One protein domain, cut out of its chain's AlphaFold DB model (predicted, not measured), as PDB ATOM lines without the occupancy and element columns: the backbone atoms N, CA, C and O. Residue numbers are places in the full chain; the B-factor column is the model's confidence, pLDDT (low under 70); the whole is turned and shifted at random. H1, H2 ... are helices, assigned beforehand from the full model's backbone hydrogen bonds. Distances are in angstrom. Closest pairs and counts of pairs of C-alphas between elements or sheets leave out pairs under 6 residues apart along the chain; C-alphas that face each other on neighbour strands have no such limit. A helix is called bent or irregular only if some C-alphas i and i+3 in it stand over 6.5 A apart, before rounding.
ATOM      1  N   PRO A  10     151.918 239.356 276.203       70.94
ATOM      2  CA  PRO A  10     151.234 238.079 276.398       70.94
ATOM      3  C   PRO A  10     149.705 238.210 276.436       70.94
ATOM      4  O   PRO A  10     149.017 237.212 276.247       70.94
ATOM      5  N   TYR A  11     149.164 239.414 276.651       70.38
ATOM      6  CA  TYR A  11     147.720 239.649 276.785       70.38
ATOM      7  C   TYR A  11     147.038 240.043 275.470       70.38
ATOM      8  O   TYR A  11     145.826 240.246 275.439       70.38
ATOM      9  N   THR A  12     147.798 240.155 274.376       71.06
ATOM     10  CA  THR A  12     147.241 240.414 273.042       71.06
ATOM     11  C   THR A  12     146.897 239.078 272.376       71.06
ATOM     12  O   THR A  12     147.812 238.274 272.176       71.06
ATOM     13  N   PRO A  13     145.627 238.820 272.008       69.44
ATOM     14  CA  PRO A  13     145.269 237.654 271.211       69.44
ATOM     15  C   PRO A  13     146.032 237.705 269.884       69.44
ATOM     16  O   PRO A  13     145.909 238.670 269.132       69.44
ATOM     17  N   LYS A  14     146.859 236.693 269.618       75.88
ATOM     18  CA  LYS A  14     147.632 236.585 268.376       75.88
ATOM     19  C   LYS A  14     147.042 235.467 267.544       75.88
ATOM     20  O   LYS A  14     147.131 234.302 267.922       75.88
ATOM     21  N   ASP A  15     146.468 235.838 266.411       82.50
ATOM     22  CA  ASP A  15     146.075 234.885 265.385       82.50
ATOM     23  C   ASP A  15     147.293 234.580 264.504       82.50
ATOM     24  O   ASP A  15     147.543 235.218 263.478       82.50
ATOM     25  N   PHE A  16     148.121 233.647 264.972       81.19
ATOM     26  CA  PHE A  16     149.318 233.234 264.245       81.19
ATOM     27  C   PHE A  16     148.987 232.590 262.900       81.19
ATOM     28  O   PHE A  16     149.782 232.717 261.975       81.19
ATOM     29  N   GLU A  17     147.827 231.946 262.772       83.94
ATOM     30  CA  GLU A  17     147.400 231.313 261.527       83.94
ATOM     31  C   GLU A  17     147.111 232.373 260.459       83.94
ATOM     32  O   GLU A  17     147.653 232.309 259.353       83.94
ATOM     33  N   ALA A  18     146.352 233.414 260.813       84.88
ATOM     34  CA  ALA A  18     146.099 234.534 259.915       84.88
ATOM     35  C   ALA A  18     147.378 235.308 259.569       84.88
ATOM     36  O   ALA A  18     147.549 235.717 258.419       84.88
ATOM     37  N   ILE A  19     148.290 235.505 260.529       84.50
ATOM     38  CA  ILE A  19     149.580 236.157 260.261       84.50
ATOM     39  C   ILE A  19     150.390 235.316 259.278       84.50
ATOM     40  O   ILE A  19     150.870 235.851 258.286       84.50
ATOM     41  N   TRP A  20     150.516 234.012 259.520       85.94
ATOM     42  CA  TRP A  20     151.328 233.125 258.691       85.94
ATOM     43  C   TRP A  20     150.791 232.993 257.265       85.94
ATOM     44  O   TRP A  20     151.574 232.920 256.326       85.94
ATOM     45  N   LYS A  21     149.464 233.011 257.097       86.12
ATOM     46  CA  LYS A  21     148.795 232.923 255.792       86.12
ATOM     47  C   LYS A  21     148.929 234.189 254.934       86.12
ATOM     48  O   LYS A  21     148.763 234.109 253.722       86.12
ATOM     49  N   ASN A  22     149.159 235.346 255.557       86.31
ATOM     50  CA  ASN A  22     149.220 236.644 254.876       86.31
ATOM     51  C   ASN A  22     150.611 237.297 254.957       86.31
ATOM     52  O   ASN A  22     150.778 238.452 254.556       86.31
ATOM     53  N   ALA A  23     151.597 236.611 255.537       89.81
ATOM     54  CA  ALA A  23     152.924 237.164 255.745       89.81
ATOM     55  C   ALA A  23     153.706 237.204 254.431       89.81
ATOM     56  O   ALA A  23     153.669 236.276 253.634       89.81
ATOM     57  N   LEU A  24     154.490 238.268 254.246       92.94
ATOM     58  CA  LEU A  24     155.537 238.298 253.233       92.94
ATOM     59  C   LEU A  24     156.856 237.863 253.876       92.94
ATOM     60  O   LEU A  24     157.390 238.553 254.750       92.94
ATOM     61  N   PHE A  25     157.394 236.737 253.428       93.00
ATOM     62  CA  PHE A  25     158.669 236.205 253.883       93.00
ATOM     63  C   PHE A  25     159.813 236.838 253.104       93.00
ATOM     64  O   PHE A  25     159.970 236.632 251.901       93.00
ATOM     65  N   VAL A  26     160.640 237.596 253.823       93.56
ATOM     66  CA  VAL A  26     161.831 238.231 253.263       93.56
ATOM     67  C   VAL A  26     163.071 237.579 253.843       93.56
ATOM     68  O   VAL A  26     163.334 237.682 255.041       93.56
ATOM     69  N   PHE A  27     163.830 236.902 252.985       92.19
ATOM     70  CA  PHE A  27     165.034 236.181 253.385       92.19
ATOM     71  C   PHE A  27     166.277 237.057 253.259       92.19
ATOM     72  O   PHE A  27     166.406 237.862 252.337       92.19
ATOM     73  N   ASP A  28     167.204 236.868 254.195       93.56
ATOM     74  CA  ASP A  28     168.538 237.458 254.140       93.56
ATOM     75  C   ASP A  28     169.468 236.632 253.236       93.56
ATOM     76  O   ASP A  28     169.309 235.414 253.091       93.56
ATOM     77  N   THR A  29     170.502 237.278 252.696       92.75
ATOM     78  CA  THR A  29     171.550 236.656 251.878       92.75
ATOM     79  C   THR A  29     172.171 235.459 252.593       92.75
ATOM     80  O   THR A  29     172.412 234.414 251.987       92.75
ATOM     81  N   ASN A  30     172.397 235.573 253.905       93.50
ATOM     82  CA  ASN A  30     173.018 234.513 254.694       93.50
ATOM     83  C   ASN A  30     172.202 233.220 254.716       93.50
ATOM     84  O   ASN A  30     172.796 232.144 254.767       93.50
ATOM     85  N   VAL A  31     170.870 233.310 254.651       93.00
ATOM     86  CA  VAL A  31     169.997 232.132 254.592       93.00
ATOM     87  C   VAL A  31     170.212 231.400 253.270       93.00
ATOM     88  O   VAL A  31     170.445 230.192 253.274       93.00
ATOM     89  N   LEU A  32     170.236 232.140 252.156       94.19
ATOM     90  CA  LEU A  32     170.465 231.582 250.821       94.19
ATOM     91  C   LEU A  32     171.870 230.985 250.688       94.19
ATOM     92  O   LEU A  32     172.036 229.877 250.184       94.19
ATOM     93  N   LEU A  33     172.894 231.671 251.204       94.38
ATOM     94  CA  LEU A  33     174.268 231.163 251.204       94.38
ATOM     95  C   LEU A  33     174.438 229.926 252.097       94.38
ATOM     96  O   LEU A  33     175.280 229.075 251.814       94.38
ATOM     97  N   SER A  34     173.648 229.788 253.166       93.00
ATOM     98  CA  SER A  34     173.704 228.606 254.035       93.00
ATOM     99  C   SER A  34     173.251 227.323 253.341       93.00
ATOM    100  O   SER A  34     173.714 226.255 253.733       93.00
ATOM    101  N   LEU A  35     172.460 227.402 252.263       92.19
ATOM    102  CA  LEU A  35     172.111 226.233 251.441       92.19
ATOM    103  C   LEU A  35     173.351 225.519 250.872       92.19
ATOM    104  O   LEU A  35     173.322 224.304 250.702       92.19
ATOM    105  N   TYR A  36     174.448 226.250 250.645       89.56
ATOM    106  CA  TYR A  36     175.729 225.690 250.194       89.56
ATOM    107  C   TYR A  36     176.568 225.087 251.328       89.56
ATOM    108  O   TYR A  36     177.524 224.362 251.070       89.56
ATOM    109  N   ARG A  37     176.242 225.401 252.588       87.69
ATOM    110  CA  ARG A  37     176.981 224.950 253.779       87.69
ATOM    111  C   ARG A  37     176.344 223.739 254.453       87.69
ATOM    112  O   ARG A  37     177.001 223.057 255.234       87.69
ATOM    113  N   TYR A  38     175.056 223.511 254.216       88.62
ATOM    114  CA  TYR A  38     174.308 222.448 254.869       88.62
ATOM    115  C   TYR A  38     174.516 221.085 254.213       88.62
ATOM    116  O   TYR A  38     174.757 220.963 253.014       88.62
ATOM    117  N   GLN A  39     174.361 220.040 255.029       84.81
ATOM    118  CA  GLN A  39     174.234 218.670 254.544       84.81
ATOM    119  C   GLN A  39     172.994 218.544 253.651       84.81
ATOM    120  O   GLN A  39     172.007 219.259 253.850       84.81
ATOM    121  N   SER A  40     173.027 217.600 252.704       85.25
ATOM    122  CA  SER A  40     171.969 217.398 251.703       85.25
ATOM    123  C   SER A  40     170.570 217.374 252.317       85.25
ATOM    124  O   SER A  40     169.723 218.156 251.909       85.25
ATOM    125  N   LYS A  41     170.361 216.588 253.380       88.00
ATOM    126  CA  LYS A  41     169.065 216.481 254.065       88.00
ATOM    127  C   LYS A  41     168.514 217.835 254.530       88.00
ATOM    128  O   LYS A  41     167.369 218.161 254.241       88.00
ATOM    129  N   THR A  42     169.313 218.626 255.244       90.50
ATOM    130  CA  THR A  42     168.878 219.928 255.781       90.50
ATOM    131  C   THR A  42     168.687 220.958 254.673       90.50
ATOM    132  O   THR A  42     167.750 221.751 254.721       90.50
ATOM    133  N   ARG A  43     169.554 220.935 253.655       92.19
ATOM    134  CA  ARG A  43     169.401 221.768 252.459       92.19
ATOM    135  C   ARG A  43     168.078 221.465 251.757       92.19
ATOM    136  O   ARG A  43     167.352 222.394 251.421       92.19
ATOM    137  N   ASP A  44     167.764 220.191 251.556       91.88
ATOM    138  CA  ASP A  44     166.572 219.765 250.824       91.88
ATOM    139  C   ASP A  44     165.291 220.126 251.592       91.88
ATOM    140  O   ASP A  44     164.357 220.644 250.989       91.88
ATOM    141  N   GLN A  45     165.295 219.995 252.925       94.56
ATOM    142  CA  GLN A  45     164.206 220.475 253.790       94.56
ATOM    143  C   GLN A  45     163.994 221.991 253.696       94.56
ATOM    144  O   GLN A  45     162.861 222.459 253.631       94.56
ATOM    145  N   LEU A  46     165.075 222.780 253.684       93.69
ATOM    146  CA  LEU A  46     164.959 224.231 253.536       93.69
ATOM    147  C   LEU A  46     164.442 224.610 252.143       93.69
ATOM    148  O   LEU A  46     163.632 225.522 252.022       93.69
ATOM    149  N   LEU A  47     164.878 223.907 251.097       94.19
ATOM    150  CA  LEU A  47     164.368 224.116 249.741       94.19
ATOM    151  C   LEU A  47     162.880 223.782 249.631       94.19
ATOM    152  O   LEU A  47     162.158 224.519 248.974       94.19
ATOM    153  N   GLU A  48     162.427 222.703 250.267       95.31
ATOM    154  CA  GLU A  48     161.009 222.335 250.326       95.31
ATOM    155  C   GLU A  48     160.183 223.391 251.069       95.31
ATOM    156  O   GLU A  48     159.127 223.794 250.594       95.31
ATOM    157  N   LEU A  49     160.697 223.921 252.183       93.69
ATOM    158  CA  LEU A  49     160.049 225.017 252.904       93.69
ATOM    159  C   LEU A  49     159.922 226.273 252.031       93.69
ATOM    160  O   LEU A  49     158.867 226.902 252.003       93.69
ATOM    161  N   LEU A  50     160.983 226.647 251.309       93.56
ATOM    162  CA  LEU A  50     160.948 227.794 250.394       93.56
ATOM    163  C   LEU A  50     159.951 227.583 249.247       93.56
ATOM    164  O   LEU A  50     159.295 228.536 248.833       93.56
ATOM    165  N   ASP A  51     159.827 226.350 248.762       94.12
ATOM    166  CA  ASP A  51     158.878 225.966 247.716       94.12
ATOM    167  C   ASP A  51     157.424 226.069 248.203       94.12
ATOM    168  O   ASP A  51     156.584 226.686 247.547       94.12
ATOM    169  N   GLN A  52     157.142 225.584 249.416       92.69
ATOM    170  CA  GLN A  52     155.830 225.716 250.064       92.69
ATOM    171  C   GLN A  52     155.429 227.175 250.307       92.69
ATOM    172  O   GLN A  52     154.247 227.511 250.266       92.69
ATOM    173  N   LEU A  53     156.404 228.047 250.563       91.25
ATOM    174  CA  LEU A  53     156.177 229.476 250.762       91.25
ATOM    175  C   LEU A  53     156.241 230.280 249.460       91.25
ATOM    176  O   LEU A  53     156.156 231.502 249.524       91.25
ATOM    177  N   SER A  54     156.406 229.643 248.298       89.06
ATOM    178  CA  SER A  54     156.784 230.313 247.050       89.06
ATOM    179  C   SER A  54     155.889 231.500 246.666       89.06
ATOM    180  O   SER A  54     156.416 232.491 246.166       89.06
ATOM    181  N   ASP A  55     154.589 231.480 246.953       90.06
ATOM    182  CA  ASP A  55     153.675 232.605 246.675       90.06
ATOM    183  C   ASP A  55     153.829 233.800 247.637       90.06
ATOM    184  O   ASP A  55     153.334 234.896 247.380       90.06
ATOM    185  N   GLN A  56     154.521 233.594 248.754       93.19
ATOM    186  CA  GLN A  56     154.679 234.536 249.861       93.19
ATOM    187  C   GLN A  56     156.144 234.928 250.105       93.19
ATOM    188  O   GLN A  56     156.433 235.623 251.078       93.19
ATOM    189  N   ILE A  57     157.087 234.505 249.256       94.88
ATOM    190  CA  ILE A  57     158.502 234.886 249.374       94.88
ATOM    191  C   ILE A  57     158.845 236.089 248.493       94.88
ATOM    192  O   ILE A  57     158.373 236.216 247.365       94.88
ATOM    193  N   TRP A  58     159.731 236.953 248.984       95.38
ATOM    194  CA  TRP A  58     160.305 238.056 248.214       95.38
ATOM    195  C   TRP A  58     161.688 238.430 248.746       95.38
ATOM    196  O   TRP A  58     161.924 238.364 249.950       95.38
ATOM    197  N   ILE A  59     162.609 238.861 247.881       95.31
ATOM    198  CA  ILE A  59     163.931 239.351 248.306       95.31
ATOM    199  C   ILE A  59     164.274 240.713 247.688       95.31
ATOM    200  O   ILE A  59     163.960 240.972 246.525       95.31
ATOM    201  N   PRO A  60     164.970 241.604 248.417       93.50
ATOM    202  CA  PRO A  60     165.525 242.821 247.836       93.50
ATOM    203  C   PRO A  60     166.543 242.517 246.730       93.50
ATOM    204  O   PRO A  60     167.292 241.545 246.822       93.50
ATOM    205  N   HIS A  61     166.673 243.422 245.752       92.25
ATOM    206  CA  HIS A  61     167.714 243.339 244.715       92.25
ATOM    207  C   HIS A  61     169.117 243.134 245.307       92.25
ATOM    208  O   HIS A  61     169.901 242.328 244.813       92.25
ATOM    209  N   HIS A  62     169.420 243.837 246.402       91.06
ATOM    210  CA  HIS A  62     170.725 243.745 247.050       91.06
ATOM    211  C   HIS A  62     171.019 242.342 247.588       91.06
ATOM    212  O   HIS A  62     172.136 241.868 247.437       91.06
ATOM    213  N   VAL A  63     170.012 241.649 248.130       94.44
ATOM    214  CA  VAL A  63     170.163 240.273 248.625       94.44
ATOM    215  C   VAL A  63     170.505 239.326 247.474       94.44
ATOM    216  O   VAL A  63     171.428 238.520 247.584       94.44
ATOM    217  N   ALA A  64     169.822 239.464 246.334       94.31
ATOM    218  CA  ALA A  64     170.139 238.685 245.138       94.31
ATOM    219  C   ALA A  64     171.561 238.980 244.620       94.31
ATOM    220  O   ALA A  64     172.306 238.059 244.285       94.31
ATOM    221  N   LEU A  65     171.972 240.252 244.602       93.50
ATOM    222  CA  LEU A  65     173.312 240.660 244.178       93.50
ATOM    223  C   LEU A  65     174.408 240.117 245.107       93.50
ATOM    224  O   LEU A  65     175.411 239.579 244.635       93.50
ATOM    225  N   GLU A  66     174.233 240.249 246.422       94.56
ATOM    226  CA  GLU A  66     175.169 239.711 247.409       94.56
ATOM    227  C   GLU A  66     175.262 238.188 247.318       94.56
ATOM    228  O   GLU A  66     176.363 237.642 247.391       94.56
ATOM    229  N   PHE A  67     174.137 237.502 247.100       95.19
ATOM    230  CA  PHE A  67     174.120 236.059 246.887       95.19
ATOM    231  C   PHE A  67     174.999 235.676 245.693       95.19
ATOM    232  O   PHE A  67     175.902 234.855 245.843       95.19
ATOM    233  N   GLN A  68     174.810 236.316 244.533       93.12
ATOM    234  CA  GLN A  68     175.599 236.016 243.332       93.12
ATOM    235  C   GLN A  68     177.096 236.298 243.531       93.12
ATOM    236  O   GLN A  68     177.929 235.504 243.091       93.12
ATOM    237  N   ARG A  69     177.448 237.390 244.225       94.12
ATOM    238  CA  ARG A  69     178.845 237.762 244.514       94.12
ATOM    239  C   ARG A  69     179.531 236.793 245.474       94.12
ATOM    240  O   ARG A  69     180.662 236.390 245.228       94.12
ATOM    241  N   ASN A  70     178.848 236.417 246.552       94.25
ATOM    242  CA  ASN A  70     179.450 235.661 247.649       94.25
ATOM    243  C   ASN A  70     179.357 234.139 247.457       94.25
ATOM    244  O   ASN A  70     180.067 233.397 248.135       94.25
ATOM    245  N   ARG A  71     178.514 233.650 246.536       92.19
ATOM    246  CA  ARG A  71     178.309 232.213 246.280       92.19
ATOM    247  C   ARG A  71     179.617 231.465 246.023       92.19
ATOM    248  O   ARG A  71     179.877 230.461 246.679       92.19
ATOM    249  N   ALA A  72     180.447 231.957 245.101       90.25
ATOM    250  CA  ALA A  72     181.710 231.304 244.752       90.25
ATOM    251  C   ALA A  72     182.672 231.238 245.950       90.25
ATOM    252  O   ALA A  72     183.292 230.204 246.182       90.25
ATOM    253  N   THR A  73     182.733 232.305 246.752       92.12
ATOM    254  CA  THR A  73     183.524 232.344 247.988       92.12
ATOM    255  C   THR A  73     183.042 231.305 248.993       92.12
ATOM    256  O   THR A  73     183.853 230.558 249.523       92.12
ATOM    257  N   VAL A  74     181.729 231.182 249.211       91.12
ATOM    258  CA  VAL A  74     181.183 230.189 250.151       91.12
ATOM    259  C   VAL A  74     181.478 228.759 249.698       91.12
ATOM    260  O   VAL A  74     181.811 227.923 250.536       91.12
ATOM    261  N   ILE A  75     181.395 228.475 248.394       88.00
ATOM    262  CA  ILE A  75     181.770 227.164 247.841       88.00
ATOM    263  C   ILE A  75     183.266 226.904 248.063       88.00
ATOM    264  O   ILE A  75     183.634 225.843 248.564       88.00
ATOM    265  N   ALA A  76     184.128 227.879 247.759       89.12
ATOM    266  CA  ALA A  76     185.569 227.762 247.973       89.12
ATOM    267  C   ALA A  76     185.917 227.543 249.456       89.12
ATOM    268  O   ALA A  76     186.737 226.688 249.777       89.12
ATOM    269  N   ASP A  77     185.242 228.241 250.370       90.38
ATOM    270  CA  ASP A  77     185.411 228.057 251.812       90.38
ATOM    271  C   ASP A  77     185.014 226.652 252.265       90.38
ATOM    272  O   ASP A  77     185.659 226.089 253.150       90.38
ATOM    273  N   GLN A  78     183.965 226.062 251.677       86.62
ATOM    274  CA  GLN A  78     183.615 224.674 251.977       86.62
ATOM    275  C   GLN A  78     184.710 223.710 251.532       86.62
ATOM    276  O   GLN A  78     185.073 222.836 252.313       86.62
ATOM    277  N   ILE A  79     185.280 223.903 250.341       85.69
ATOM    278  CA  ILE A  79     186.401 223.091 249.848       85.69
ATOM    279  C   ILE A  79     187.617 223.247 250.773       85.69
ATOM    280  O   ILE A  79     188.203 222.254 251.199       85.69
ATOM    281  N   ASN A  80     187.943 224.479 251.168       90.12
ATOM    282  CA  ASN A  80     189.070 224.763 252.058       90.12
ATOM    283  C   ASN A  80     188.929 224.083 253.428       90.12
ATOM    284  O   ASN A  80     189.934 223.673 254.006       90.12
ATOM    285  N   ARG A  81     187.706 223.901 253.952       89.31
ATOM    286  CA  ARG A  81     187.491 223.182 255.223       89.31
ATOM    287  C   ARG A  81     187.995 221.741 255.174       89.31
ATOM    288  O   ARG A  81     188.537 221.282 256.175       89.31
ATOM    289  N   PHE A  82     187.863 221.050 254.040       88.94
ATOM    290  CA  PHE A  82     188.421 219.701 253.879       88.94
ATOM    291  C   PHE A  82     189.945 219.733 253.988       88.94
ATOM    292  O   PHE A  82     190.522 218.977 254.767       88.94
ATOM    293  N   THR A  83     190.585 220.678 253.298       90.12
ATOM    294  CA  THR A  83     192.038 220.869 253.362       90.12
ATOM    295  C   THR A  83     192.521 221.220 254.774       90.12
ATOM    296  O   THR A  83     193.563 220.736 255.210       90.12
ATOM    297  N   GLU A  84     191.776 222.030 255.529       94.25
ATOM    298  CA  GLU A  84     192.125 222.340 256.920       94.25
ATOM    299  C   GLU A  84     191.992 221.119 257.841       94.25
ATOM    300  O   GLU A  84     192.880 220.867 258.657       94.25
ATOM    301  N   VAL A  85     190.943 220.307 257.680       94.25
ATOM    302  CA  VAL A  85     190.790 219.044 258.423       94.25
ATOM    303  C   VAL A  85     191.934 218.079 258.100       94.25
ATOM    304  O   VAL A  85     192.542 217.517 259.012       94.25
ATOM    305  N   GLU A  86     192.287 217.936 256.824       93.50
ATOM    306  CA  GLU A  86     193.418 217.120 256.380       93.50
ATOM    307  C   GLU A  86     194.733 217.566 257.041       93.50
ATOM    308  O   GLU A  86     195.483 216.737 257.568       93.50
ATOM    309  N   LYS A  87     194.999 218.879 257.072       95.69
ATOM    310  CA  LYS A  87     196.176 219.445 257.748       95.69
ATOM    311  C   LYS A  87     196.188 219.126 259.240       95.69
ATOM    312  O   LYS A  87     197.241 218.762 259.759       95.69
ATOM    313  N   VAL A  88     195.051 219.244 259.931       96.50
ATOM    314  CA  VAL A  88     194.944 218.945 261.370       96.50
ATOM    315  C   VAL A  88     195.282 217.481 261.651       96.50
ATOM    316  O   VAL A  88     196.064 217.202 262.563       96.50
ATOM    317  N   VAL A  89     194.761 216.552 260.847       95.31
ATOM    318  CA  VAL A  89     195.022 215.111 261.000       95.31
ATOM    319  C   VAL A  89     196.498 214.799 260.762       95.31
ATOM    320  O   VAL A  89     197.141 214.186 261.617       95.31
ATOM    321  N   LYS A  90     197.067 215.287 259.652       94.44
ATOM    322  CA  LYS A  90     198.493 215.103 259.330       94.44
ATOM    323  C   LYS A  90     199.398 215.675 260.421       94.44
ATOM    324  O   LYS A  90     200.291 214.985 260.899       94.44
ATOM    325  N   LYS A  91     199.113 216.895 260.884       96.25
ATOM    326  CA  LYS A  91     199.873 217.542 261.959       96.25
ATOM    327  C   LYS A  91     199.811 216.748 263.264       96.25
ATOM    328  O   LYS A  91     200.832 216.610 263.930       96.25
ATOM    329  N   SER A  92     198.638 216.232 263.628       95.00
ATOM    330  CA  SER A  92     198.457 215.445 264.857       95.00
ATOM    331  C   SER A  92     199.258 214.145 264.807       95.00
ATOM    332  O   SER A  92     199.935 213.807 265.775       95.00
ATOM    333  N   ARG A  93     199.253 213.467 263.652       92.75
ATOM    334  CA  ARG A  93     200.063 212.268 263.393       92.75
ATOM    335  C   ARG A  93     201.552 212.544 263.534       92.75
ATOM    336  O   ARG A  93     202.241 211.829 264.255       92.75
ATOM    337  N   ASP A  94     202.033 213.586 262.866       93.00
ATOM    338  CA  ASP A  94     203.461 213.903 262.845       93.00
ATOM    339  C   ASP A  94     203.948 214.364 264.227       93.00
ATOM    340  O   ASP A  94     205.031 213.974 264.658       93.00
ATOM    341  N   SER A  95     203.119 215.119 264.958       93.94
ATOM    342  CA  SER A  95     203.430 215.555 266.328       93.94
ATOM    343  C   SER A  95     203.498 214.366 267.287       93.94
ATOM    344  O   SER A  95     204.486 214.227 267.998       93.94
ATOM    345  N   LEU A  96     202.514 213.457 267.249       91.88
ATOM    346  CA  LEU A  96     202.513 212.256 268.090       91.88
ATOM    347  C   LEU A  96     203.761 211.394 267.852       91.88
ATOM    348  O   LEU A  96     204.377 210.931 268.810       91.88
ATOM    349  N   ARG A  97     204.147 211.193 266.585       88.81
ATOM    350  CA  ARG A  97     205.362 210.441 266.247       88.81
ATOM    351  C   ARG A  97     206.608 211.138 266.795       88.81
ATOM    352  O   ARG A  97     207.401 210.496 267.476       88.81
ATOM    353  N   SER A  98     206.745 212.442 266.552       90.38
ATOM    354  CA  SER A  98     207.888 213.228 267.027       90.38
ATOM    355  C   SER A  98     208.008 213.222 268.554       90.38
ATOM    356  O   SER A  98     209.115 213.112 269.082       90.38
ATOM    357  N   ASP A  99     206.890 213.330 269.272       90.38
ATOM    358  CA  ASP A  99     206.874 213.332 270.737       90.38
ATOM    359  C   ASP A  99     207.309 211.968 271.295       90.38
ATOM    360  O   ASP A  99     208.104 211.906 272.235       90.38
ATOM    361  N   LEU A 100     206.849 210.864 270.691       87.19
ATOM    362  CA  LEU A 100     207.235 209.507 271.091       87.19
ATOM    363  C   LEU A 100     208.702 209.190 270.763       87.19
ATOM    364  O   LEU A 100     209.393 208.588 271.589       87.19
ATOM    365  N   GLU A 101     209.205 209.631 269.606       85.19
ATOM    366  CA  GLU A 101     210.625 209.527 269.242       85.19
ATOM    367  C   GLU A 101     211.513 210.304 270.229       85.19
ATOM    368  O   GLU A 101     212.546 209.798 270.682       85.19
ATOM    369  N   GLY A 102     211.081 211.503 270.639       86.12
ATOM    370  CA  GLY A 102     211.789 212.354 271.599       86.12
ATOM    371  C   GLY A 102     211.960 211.734 272.991       86.12
ATOM    372  O   GLY A 102     212.924 212.045 273.692       86.12
ATOM    373  N   LEU A 103     211.082 210.806 273.388       85.50
ATOM    374  CA  LEU A 103     211.203 210.074 274.653       85.50
ATOM    375  C   LEU A 103     212.327 209.022 274.645       85.50
ATOM    376  O   LEU A 103     212.688 208.518 275.713       85.50
ATOM    377  N   GLN A 104     212.892 208.699 273.471       79.62
ATOM    378  CA  GLN A 104     213.993 207.743 273.291       79.62
ATOM    379  C   GLN A 104     213.739 206.390 273.983       79.62
ATOM    380  O   GLN A 104     214.652 205.772 274.537       79.62
ATOM    381  N   LEU A 105     212.489 205.918 273.966       75.38
ATOM    382  CA  LEU A 105     212.044 204.737 274.720       75.38
ATOM    383  C   LEU A 105     212.836 203.469 274.361       75.38
ATOM    384  O   LEU A 105     213.181 202.692 275.252       75.38
ATOM    385  N   ALA A 106     213.209 203.323 273.085       66.75
ATOM    386  CA  ALA A 106     214.042 202.229 272.587       66.75
ATOM    387  C   ALA A 106     215.481 202.262 273.140       66.75
ATOM    388  O   ALA A 106     216.067 201.217 273.407       66.75
ATOM    389  N   GLN A 107     216.051 203.453 273.356       64.81
ATOM    390  CA  GLN A 107     217.411 203.609 273.894       64.81
ATOM    391  C   GLN A 107     217.457 203.472 275.422       64.81
ATOM    392  O   GLN A 107     218.513 203.214 275.989       64.81
ATOM    393  N   ARG A 108     216.315 203.638 276.100       72.12
ATOM    394  CA  ARG A 108     216.208 203.607 277.568       72.12
ATOM    395  C   ARG A 108     215.744 202.261 278.131       72.12
ATOM    396  O   ARG A 108     215.366 202.206 279.296       72.12
ATOM    397  N   HIS A 109     215.754 201.195 277.324       60.69
ATOM    398  CA  HIS A 109     215.265 199.859 277.703       60.69
ATOM    399  C   HIS A 109     213.851 199.880 278.317       60.69
ATOM    400  O   HIS A 109     213.553 199.142 279.256       60.69
ATOM    401  N   SER A 110     212.975 200.754 277.808       68.94
ATOM    402  CA  SER A 110     211.584 200.815 278.253       68.94
ATOM    403  C   SER A 110     210.821 199.567 277.798       68.94
ATOM    404  O   SER A 110     210.988 199.117 276.668       68.94
ATOM    405  N   LEU A 111     209.940 199.034 278.652       75.56
ATOM    406  CA  LEU A 111     208.989 197.969 278.288       75.56
ATOM    407  C   LEU A 111     207.829 198.482 277.413       75.56
ATOM    408  O   LEU A 111     206.993 197.699 276.968       75.56
ATOM    409  N   ILE A 112     207.737 199.801 277.222       79.19
ATOM    410  CA  ILE A 112     206.682 200.444 276.441       79.19
ATOM    411  C   ILE A 112     207.075 200.396 274.965       79.19
ATOM    412  O   ILE A 112     208.084 200.986 274.586       79.19
ATOM    413  N   ASP A 113     206.241 199.744 274.153       80.94
ATOM    414  CA  ASP A 113     206.337 199.724 272.692       80.94
ATOM    415  C   ASP A 113     205.456 200.839 272.080       80.94
ATOM    416  O   ASP A 113     204.227 200.689 272.023       80.94
ATOM    417  N   PRO A 114     206.042 201.976 271.657       82.31
ATOM    418  CA  PRO A 114     205.300 203.062 271.023       82.31
ATOM    419  C   PRO A 114     204.855 202.723 269.594       82.31
ATOM    420  O   PRO A 114     203.876 203.316 269.131       82.31
ATOM    421  N   ASP A 115     205.505 201.762 268.921       84.56
ATOM    422  CA  ASP A 115     205.250 201.445 267.511       84.56
ATOM    423  C   ASP A 115     203.831 200.911 267.322       84.56
ATOM    424  O   ASP A 115     203.160 201.196 266.330       84.56
ATOM    425  N   LYS A 116     203.316 200.178 268.314       85.94
ATOM    426  CA  LYS A 116     201.926 199.716 268.309       85.94
ATOM    427  C   LYS A 116     200.929 200.876 268.226       85.94
ATOM    428  O   LYS A 116     199.949 200.782 267.489       85.94
ATOM    429  N   LEU A 117     201.158 201.957 268.974       87.50
ATOM    430  CA  LEU A 117     200.270 203.120 268.978       87.50
ATOM    431  C   LEU A 117     200.421 203.938 267.693       87.50
ATOM    432  O   LEU A 117     199.410 204.312 267.098       87.50
ATOM    433  N   THR A 118     201.654 204.205 267.253       88.88
ATOM    434  CA  THR A 118     201.907 204.995 266.038       88.88
ATOM    435  C   THR A 118     201.365 204.301 264.795       88.88
ATOM    436  O   THR A 118     200.686 204.948 264.004       88.88
ATOM    437  N   ASN A 119     201.563 202.986 264.660       90.62
ATOM    438  CA  ASN A 119     201.075 202.221 263.514       90.62
ATOM    439  C   ASN A 119     199.537 202.176 263.452       90.62
ATOM    440  O   ASN A 119     198.953 202.334 262.378       90.62
ATOM    441  N   GLU A 120     198.858 201.995 264.590       92.56
ATOM    442  CA  GLU A 120     197.390 202.051 264.636       92.56
ATOM    443  C   GLU A 120     196.873 203.461 264.325       92.56
ATOM    444  O   GLU A 120     195.921 203.618 263.556       92.56
ATOM    445  N   PHE A 121     197.526 204.498 264.858       92.94
ATOM    446  CA  PHE A 121     197.167 205.884 264.569       92.94
ATOM    447  C   PHE A 121     197.384 206.243 263.092       92.94
ATOM    448  O   PHE A 121     196.551 206.935 262.502       92.94
ATOM    449  N   ASP A 122     198.451 205.737 262.469       92.81
ATOM    450  CA  ASP A 122     198.714 205.881 261.035       92.81
ATOM    451  C   ASP A 122     197.614 205.233 260.196       92.81
ATOM    452  O   ASP A 122     197.127 205.851 259.243       92.81
ATOM    453  N   ARG A 123     197.186 204.015 260.562       95.25
ATOM    454  CA  ARG A 123     196.093 203.321 259.869       95.25
ATOM    455  C   ARG A 123     194.800 204.124 259.957       95.25
ATOM    456  O   ARG A 123     194.229 204.457 258.923       95.25
ATOM    457  N   ILE A 124     194.391 204.509 261.167       95.88
ATOM    458  CA  ILE A 124     193.164 205.290 261.399       95.88
ATOM    459  C   ILE A 124     193.218 206.626 260.649       95.88
ATOM    460  O   ILE A 124     192.244 207.020 260.008       95.88
ATOM    461  N   SER A 125     194.364 207.313 260.690       94.88
ATOM    462  CA  SER A 125     194.561 208.575 259.973       94.88
ATOM    463  C   SER A 125     194.397 208.384 258.467       94.88
ATOM    464  O   SER A 125     193.698 209.161 257.824       94.88
ATOM    465  N   LYS A 126     195.007 207.342 257.893       95.38
ATOM    466  CA  LYS A 126     194.918 207.046 256.458       95.38
ATOM    467  C   LYS A 126     193.490 206.698 256.030       95.38
ATOM    468  O   LYS A 126     193.028 207.209 255.009       95.38
ATOM    469  N   ASP A 127     192.797 205.877 256.813       95.94
ATOM    470  CA  ASP A 127     191.409 205.495 256.545       95.94
ATOM    471  C   ASP A 127     190.495 206.728 256.564       95.94
ATOM    472  O   ASP A 127     189.691 206.933 255.652       95.94
ATOM    473  N   PHE A 128     190.678 207.611 257.551       95.69
ATOM    474  CA  PHE A 128     189.926 208.859 257.642       95.69
ATOM    475  C   PHE A 128     190.228 209.823 256.488       95.69
ATOM    476  O   PHE A 128     189.298 210.413 255.942       95.69
ATOM    477  N   LEU A 129     191.493 209.975 256.079       94.06
ATOM    478  CA  LEU A 129     191.854 210.827 254.937       94.06
ATOM    479  C   LEU A 129     191.263 210.301 253.623       94.06
ATOM    480  O   LEU A 129     190.761 211.086 252.828       94.06
ATOM    481  N   THR A 130     191.243 208.981 253.430       94.00
ATOM    482  CA  THR A 130     190.620 208.362 252.248       94.00
ATOM    483  C   THR A 130     189.112 208.624 252.227       94.00
ATOM    484  O   THR A 130     188.550 209.038 251.215       94.00
ATOM    485  N   TYR A 131     188.452 208.457 253.375       92.81
ATOM    486  CA  TYR A 131     187.043 208.809 253.545       92.81
ATOM    487  C   TYR A 131     186.771 210.298 253.265       92.81
ATOM    488  O   TYR A 131     185.787 210.639 252.607       92.81
ATOM    489  N   LEU A 132     187.651 211.183 253.740       91.38
ATOM    490  CA  LEU A 132     187.561 212.625 253.542       91.38
ATOM    491  C   LEU A 132     187.655 212.995 252.051       91.38
ATOM    492  O   LEU A 132     186.827 213.767 251.565       91.38
ATOM    493  N   GLU A 133     188.605 212.405 251.319       89.06
ATOM    494  CA  GLU A 133     188.758 212.578 249.868       89.06
ATOM    495  C   GLU A 133     187.514 212.109 249.098       89.06
ATOM    496  O   GLU A 133     187.055 212.784 248.173       89.06
ATOM    497  N   ASP A 134     186.928 210.975 249.484       89.19
ATOM    498  CA  ASP A 134     185.726 210.443 248.839       89.19
ATOM    499  C   ASP A 134     184.488 211.316 249.068       89.19
ATOM    500  O   ASP A 134     183.615 211.396 248.198       89.19
ATOM    501  N   ILE A 135     184.392 211.988 250.218       85.44
ATOM    502  CA  ILE A 135     183.351 212.998 250.447       85.44
ATOM    503  C   ILE A 135     183.628 214.245 249.611       85.44
ATOM    504  O   ILE A 135     182.707 214.763 248.981       85.44
ATOM    505  N   GLN A 136     184.876 214.715 249.588       83.94
ATOM    506  CA  GLN A 136     185.261 215.924 248.864       83.94
ATOM    507  C   GLN A 136     184.960 215.801 247.364       83.94
ATOM    508  O   GLN A 136     184.399 216.723 246.779       83.94
ATOM    509  N   LYS A 137     185.230 214.637 246.755       81.19
ATOM    510  CA  LYS A 137     184.911 214.349 245.341       81.19
ATOM    511  C   LYS A 137     183.416 214.394 245.019       81.19
ATOM    512  O   LYS A 137     183.044 214.625 243.877       81.19
ATOM    513  N   LYS A 138     182.551 214.135 246.003       76.94
ATOM    514  CA  LYS A 138     181.087 214.206 245.834       76.94
ATOM    515  C   LYS A 138     180.557 215.629 245.975       76.94
ATOM    516  O   LYS A 138     179.371 215.861 245.735       76.94
ATOM    517  N   GLN A 139     181.393 216.560 246.423       71.69
ATOM    518  CA  GLN A 139     181.004 217.942 246.599       71.69
ATOM    519  C   GLN A 139     181.025 218.685 245.264       71.69
ATOM    520  O   GLN A 139     181.710 218.318 244.315       71.69
ATOM    521  N   GLN A 140     180.224 219.738 245.194       66.38
ATOM    522  CA  GLN A 140     180.032 220.510 243.984       66.38
ATOM    523  C   GLN A 140     181.294 221.295 243.609       66.38
ATOM    524  O   GLN A 140     181.816 222.066 244.417       66.38
ATOM    525  N   GLU A 141     181.766 221.123 242.375       67.56
ATOM    526  CA  GLU A 141     182.944 221.825 241.867       67.56
ATOM    527  C   GLU A 141     182.603 223.267 241.470       67.56
ATOM    528  O   GLU A 141     181.545 223.533 240.893       67.56
ATOM    529  N   LEU A 142     183.533 224.199 241.702       64.06
ATOM    530  CA  LEU A 142     183.357 225.633 241.418       64.06
ATOM    531  C   LEU A 142     182.996 225.942 239.955       64.06
ATOM    532  O   LEU A 142     182.253 226.888 239.700       64.06
ATOM    533  N   ASN A 143     183.512 225.147 239.015       65.06
ATOM    534  CA  ASN A 143     183.341 225.352 237.572       65.06
ATOM    535  C   ASN A 143     182.288 224.420 236.949       65.06
ATOM    536  O   ASN A 143     182.130 224.399 235.730       65.06
ATOM    537  N   SER A 144     181.583 223.638 237.770       73.88
ATOM    538  CA  SER A 144     180.536 222.729 237.302       73.88
ATOM    539  C   SER A 144     179.177 223.439 237.200       73.88
ATOM    540  O   SER A 144     178.981 224.497 237.813       73.88
ATOM    541  N   PRO A 145     178.214 222.891 236.431       76.19
ATOM    542  CA  PRO A 145     176.830 223.349 236.477       76.19
ATOM    543  C   PRO A 145     176.341 223.416 237.926       76.19
ATOM    544  O   PRO A 145     176.672 222.544 238.728       76.19
ATOM    545  N   ASP A 146     175.551 224.443 238.260       84.75
ATOM    546  CA  ASP A 146     175.038 224.633 239.617       84.75
ATOM    547  C   ASP A 146     173.523 224.399 239.721       84.75
ATOM    548  O   ASP A 146     172.747 225.351 239.583       84.75
ATOM    549  N   PRO A 147     173.078 223.145 239.978       87.62
ATOM    550  CA  PRO A 147     171.663 222.825 240.151       87.62
ATOM    551  C   PRO A 147     171.018 223.572 241.317       87.62
ATOM    552  O   PRO A 147     169.836 223.906 241.256       87.62
ATOM    553  N   LEU A 148     171.782 223.840 242.382       89.69
ATOM    554  CA  LEU A 148     171.274 224.542 243.554       89.69
ATOM    555  C   LEU A 148     170.988 226.006 243.217       89.69
ATOM    556  O   LEU A 148     169.910 226.501 243.542       89.69
ATOM    557  N   LYS A 149     171.900 226.667 242.494       92.56
ATOM    558  CA  LYS A 149     171.674 228.016 241.956       92.56
ATOM    559  C   LYS A 149     170.441 228.051 241.066       92.56
ATOM    560  O   LYS A 149     169.588 228.900 241.284       92.56
ATOM    561  N   ALA A 150     170.323 227.123 240.115       92.12
ATOM    562  CA  ALA A 150     169.178 227.082 239.206       92.12
ATOM    563  C   ALA A 150     167.848 226.940 239.966       92.12
ATOM    564  O   ALA A 150     166.877 227.629 239.660       92.12
ATOM    565  N   LYS A 151     167.815 226.102 241.009       92.94
ATOM    566  CA  LYS A 151     166.632 225.941 241.859       92.94
ATOM    567  C   LYS A 151     166.309 227.209 242.655       92.94
ATOM    568  O   LYS A 151     165.151 227.601 242.711       92.94
ATOM    569  N   ILE A 152     167.314 227.871 243.236       93.50
ATOM    570  CA  ILE A 152     167.125 229.146 243.949       93.50
ATOM    571  C   ILE A 152     166.624 230.231 242.984       93.50
ATOM    572  O   ILE A 152     165.678 230.942 243.306       93.50
ATOM    573  N   GLU A 153     167.211 230.338 241.792       93.31
ATOM    574  CA  GLU A 153     166.795 231.308 240.771       93.31
ATOM    575  C   GLU A 153     165.354 231.064 240.319       93.31
ATOM    576  O   GLU A 153     164.586 232.014 240.228       93.31
ATOM    577  N   SER A 154     164.955 229.803 240.141       94.62
ATOM    578  CA  SER A 154     163.568 229.448 239.828       94.62
ATOM    579  C   SER A 154     162.594 229.782 240.962       94.62
ATOM    580  O   SER A 154     161.474 230.200 240.687       94.62
ATOM    581  N   LEU A 155     162.983 229.600 242.230       94.75
ATOM    582  CA  LEU A 155     162.117 229.898 243.379       94.75
ATOM    583  C   LEU A 155     161.813 231.398 243.490       94.75
ATOM    584  O   LEU A 155     160.680 231.780 243.803       94.75
ATOM    585  N   PHE A 156     162.820 232.233 243.225       94.50
ATOM    586  CA  PHE A 156     162.738 233.690 243.334       94.50
ATOM    587  C   PHE A 156     162.461 234.402 242.004       94.50
ATOM    588  O   PHE A 156     162.501 235.635 241.965       94.50
ATOM    589  N   ASP A 157     162.150 233.673 240.930       93.94
ATOM    590  CA  ASP A 157     161.804 234.287 239.650       93.94
ATOM    591  C   ASP A 157     160.576 235.202 239.799       93.94
ATOM    592  O   ASP A 157     159.583 234.853 240.440       93.94
ATOM    593  N   GLY A 158     160.686 236.433 239.296       92.62
ATOM    594  CA  GLY A 158     159.681 237.489 239.490       92.62
ATOM    595  C   GLY A 158     159.509 238.010 240.931       92.62
ATOM    596  O   GLY A 158     158.711 238.922 241.147       92.62
ATOM    597  N   LYS A 159     160.259 237.494 241.915       94.25
ATOM    598  CA  LYS A 159     160.134 237.817 243.358       94.25
ATOM    599  C   LYS A 159     161.347 238.569 243.910       94.25
ATOM    600  O   LYS A 159     161.603 238.576 245.116       94.25
ATOM    601  N   VAL A 160     162.097 239.216 243.023       94.50
ATOM    602  CA  VAL A 160     163.237 240.067 243.367       94.50
ATOM    603  C   VAL A 160     162.845 241.533 243.210       94.50
ATOM    604  O   VAL A 160     162.193 241.925 242.243       94.50
ATOM    605  N   GLY A 161     163.236 242.365 244.173       90.81
ATOM    606  CA  GLY A 161     163.073 243.813 244.085       90.81
ATOM    607  C   GLY A 161     163.757 244.408 242.851       90.81
ATOM    608  O   GLY A 161     164.745 243.873 242.349       90.81
ATOM    609  N   LYS A 162     163.248 245.549 242.377       89.88
ATOM    610  CA  LYS A 162     163.847 246.273 241.249       89.88
ATOM    611  C   LYS A 162     165.256 246.754 241.588       89.88
ATOM    612  O   LYS A 162     165.545 247.084 242.741       89.88
ATOM    613  N   GLU A 163     166.100 246.815 240.564       87.00
ATOM    614  CA  GLU A 163     167.414 247.433 240.677       87.00
ATOM    615  C   GLU A 163     167.264 248.907 241.098       87.00
ATOM    616  O   GLU A 163     166.399 249.619 240.572       87.00
ATOM    617  N   PRO A 164     168.054 249.376 242.074       83.56
ATOM    618  CA  PRO A 164     168.069 250.779 242.455       83.56
ATOM    619  C   PRO A 164     168.664 251.646 241.339       83.56
ATOM    620  O   PRO A 164     169.721 251.342 240.803       83.56
ATOM    621  N   GLU A 165     168.026 252.779 241.047       79.38
ATOM    622  CA  GLU A 165     168.404 253.659 239.927       79.38
ATOM    623  C   GLU A 165     169.834 254.219 240.023       79.38
ATOM    624  O   GLU A 165     170.476 254.468 239.007       79.38
ATOM    625  N   ASN A 166     170.329 254.472 241.239       83.62
ATOM    626  CA  ASN A 166     171.706 254.893 241.495       83.62
ATOM    627  C   ASN A 166     172.079 254.734 242.980       83.62
ATOM    628  O   ASN A 166     171.218 254.617 243.856       83.62
TER     629      ASN A 166
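What this domain is: This is residues 10 to 166 of the 207 residues of the protein "PIN_8 domain-containing protein" of Pseudoruegeria aquimaris (UniProt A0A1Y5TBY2). This is a long helical hairpin, H4b and H5 side by side, with a small, loose head of short helices, H2, H3, H4a and H6, at one end. The longest helix, H4, bends from the head into the hairpin, and residues 10 to 19, of which 16 to 19 belong to H1, stick out from the head. The printed part has 157 residues with six named helices, H1 to H6 in order, and no named strand; the class is all helix. The whole is extended, with a radius of gyration of the C-alphas of 25.1 A and spans of 79 by 48 by 29 A.

Where its parts are: Find C-alpha 61 at (167.714, 243.339, 244.715), where H4, residues 61 to 102, begins. By its hydrogen bonds it was assigned as one helix, but it is bent: C-alphas 69 and 72 are 7.1 A apart. Its arms are H4a, residues 61 to 69, 12.5 A, and H4b, residues 72 to 102, 44.5 A, ending at C-alpha 102, (211.789, 212.354, 271.599). H5, residues 115 to 137, spans 32.7 A. Look earlier for H1, residues 16 to 22, 10.0 A, H2, residues 29 to 34, 8.6 A, and H3, residues 40 to 52, 18.2 A; H6, residues 147 to 155, spans 12.3 A.

How they stand to each other: H4b and H5 touch as a hairpin, opposite ways at a shallow tilt of 8 degrees; their closest C-alphas, of Arg 97 and Thr 118, are 6.5 A apart. H4a stands at a steep tilt of 43 degrees to H4b. H4a touches H2, closest at the C-alphas of Thr 29 and Val 63, 5.1 A. H2 and H3 are near each other, with 5 pairs of C-alphas within 10 A. H3 and H6 are close but not clearly touching, 6.7 A between the C-alphas of Asp 51 and Leu 155. H1 touches no helix. Every O i to N i+4 pair is within hydrogen-bond range in H1, H2, H3, H4a, H5 and H6; in H4b 25 of 27 are.

The domain as a whole: The C-alphas farthest apart, of His 109 and Glu 165, are 80.7 A apart. The printed part has no cut, and the link from H4 to H5 is long. Look for pLDDT under 70 at residues 13, 106 to 107, 109 to 110 and 140 to 143.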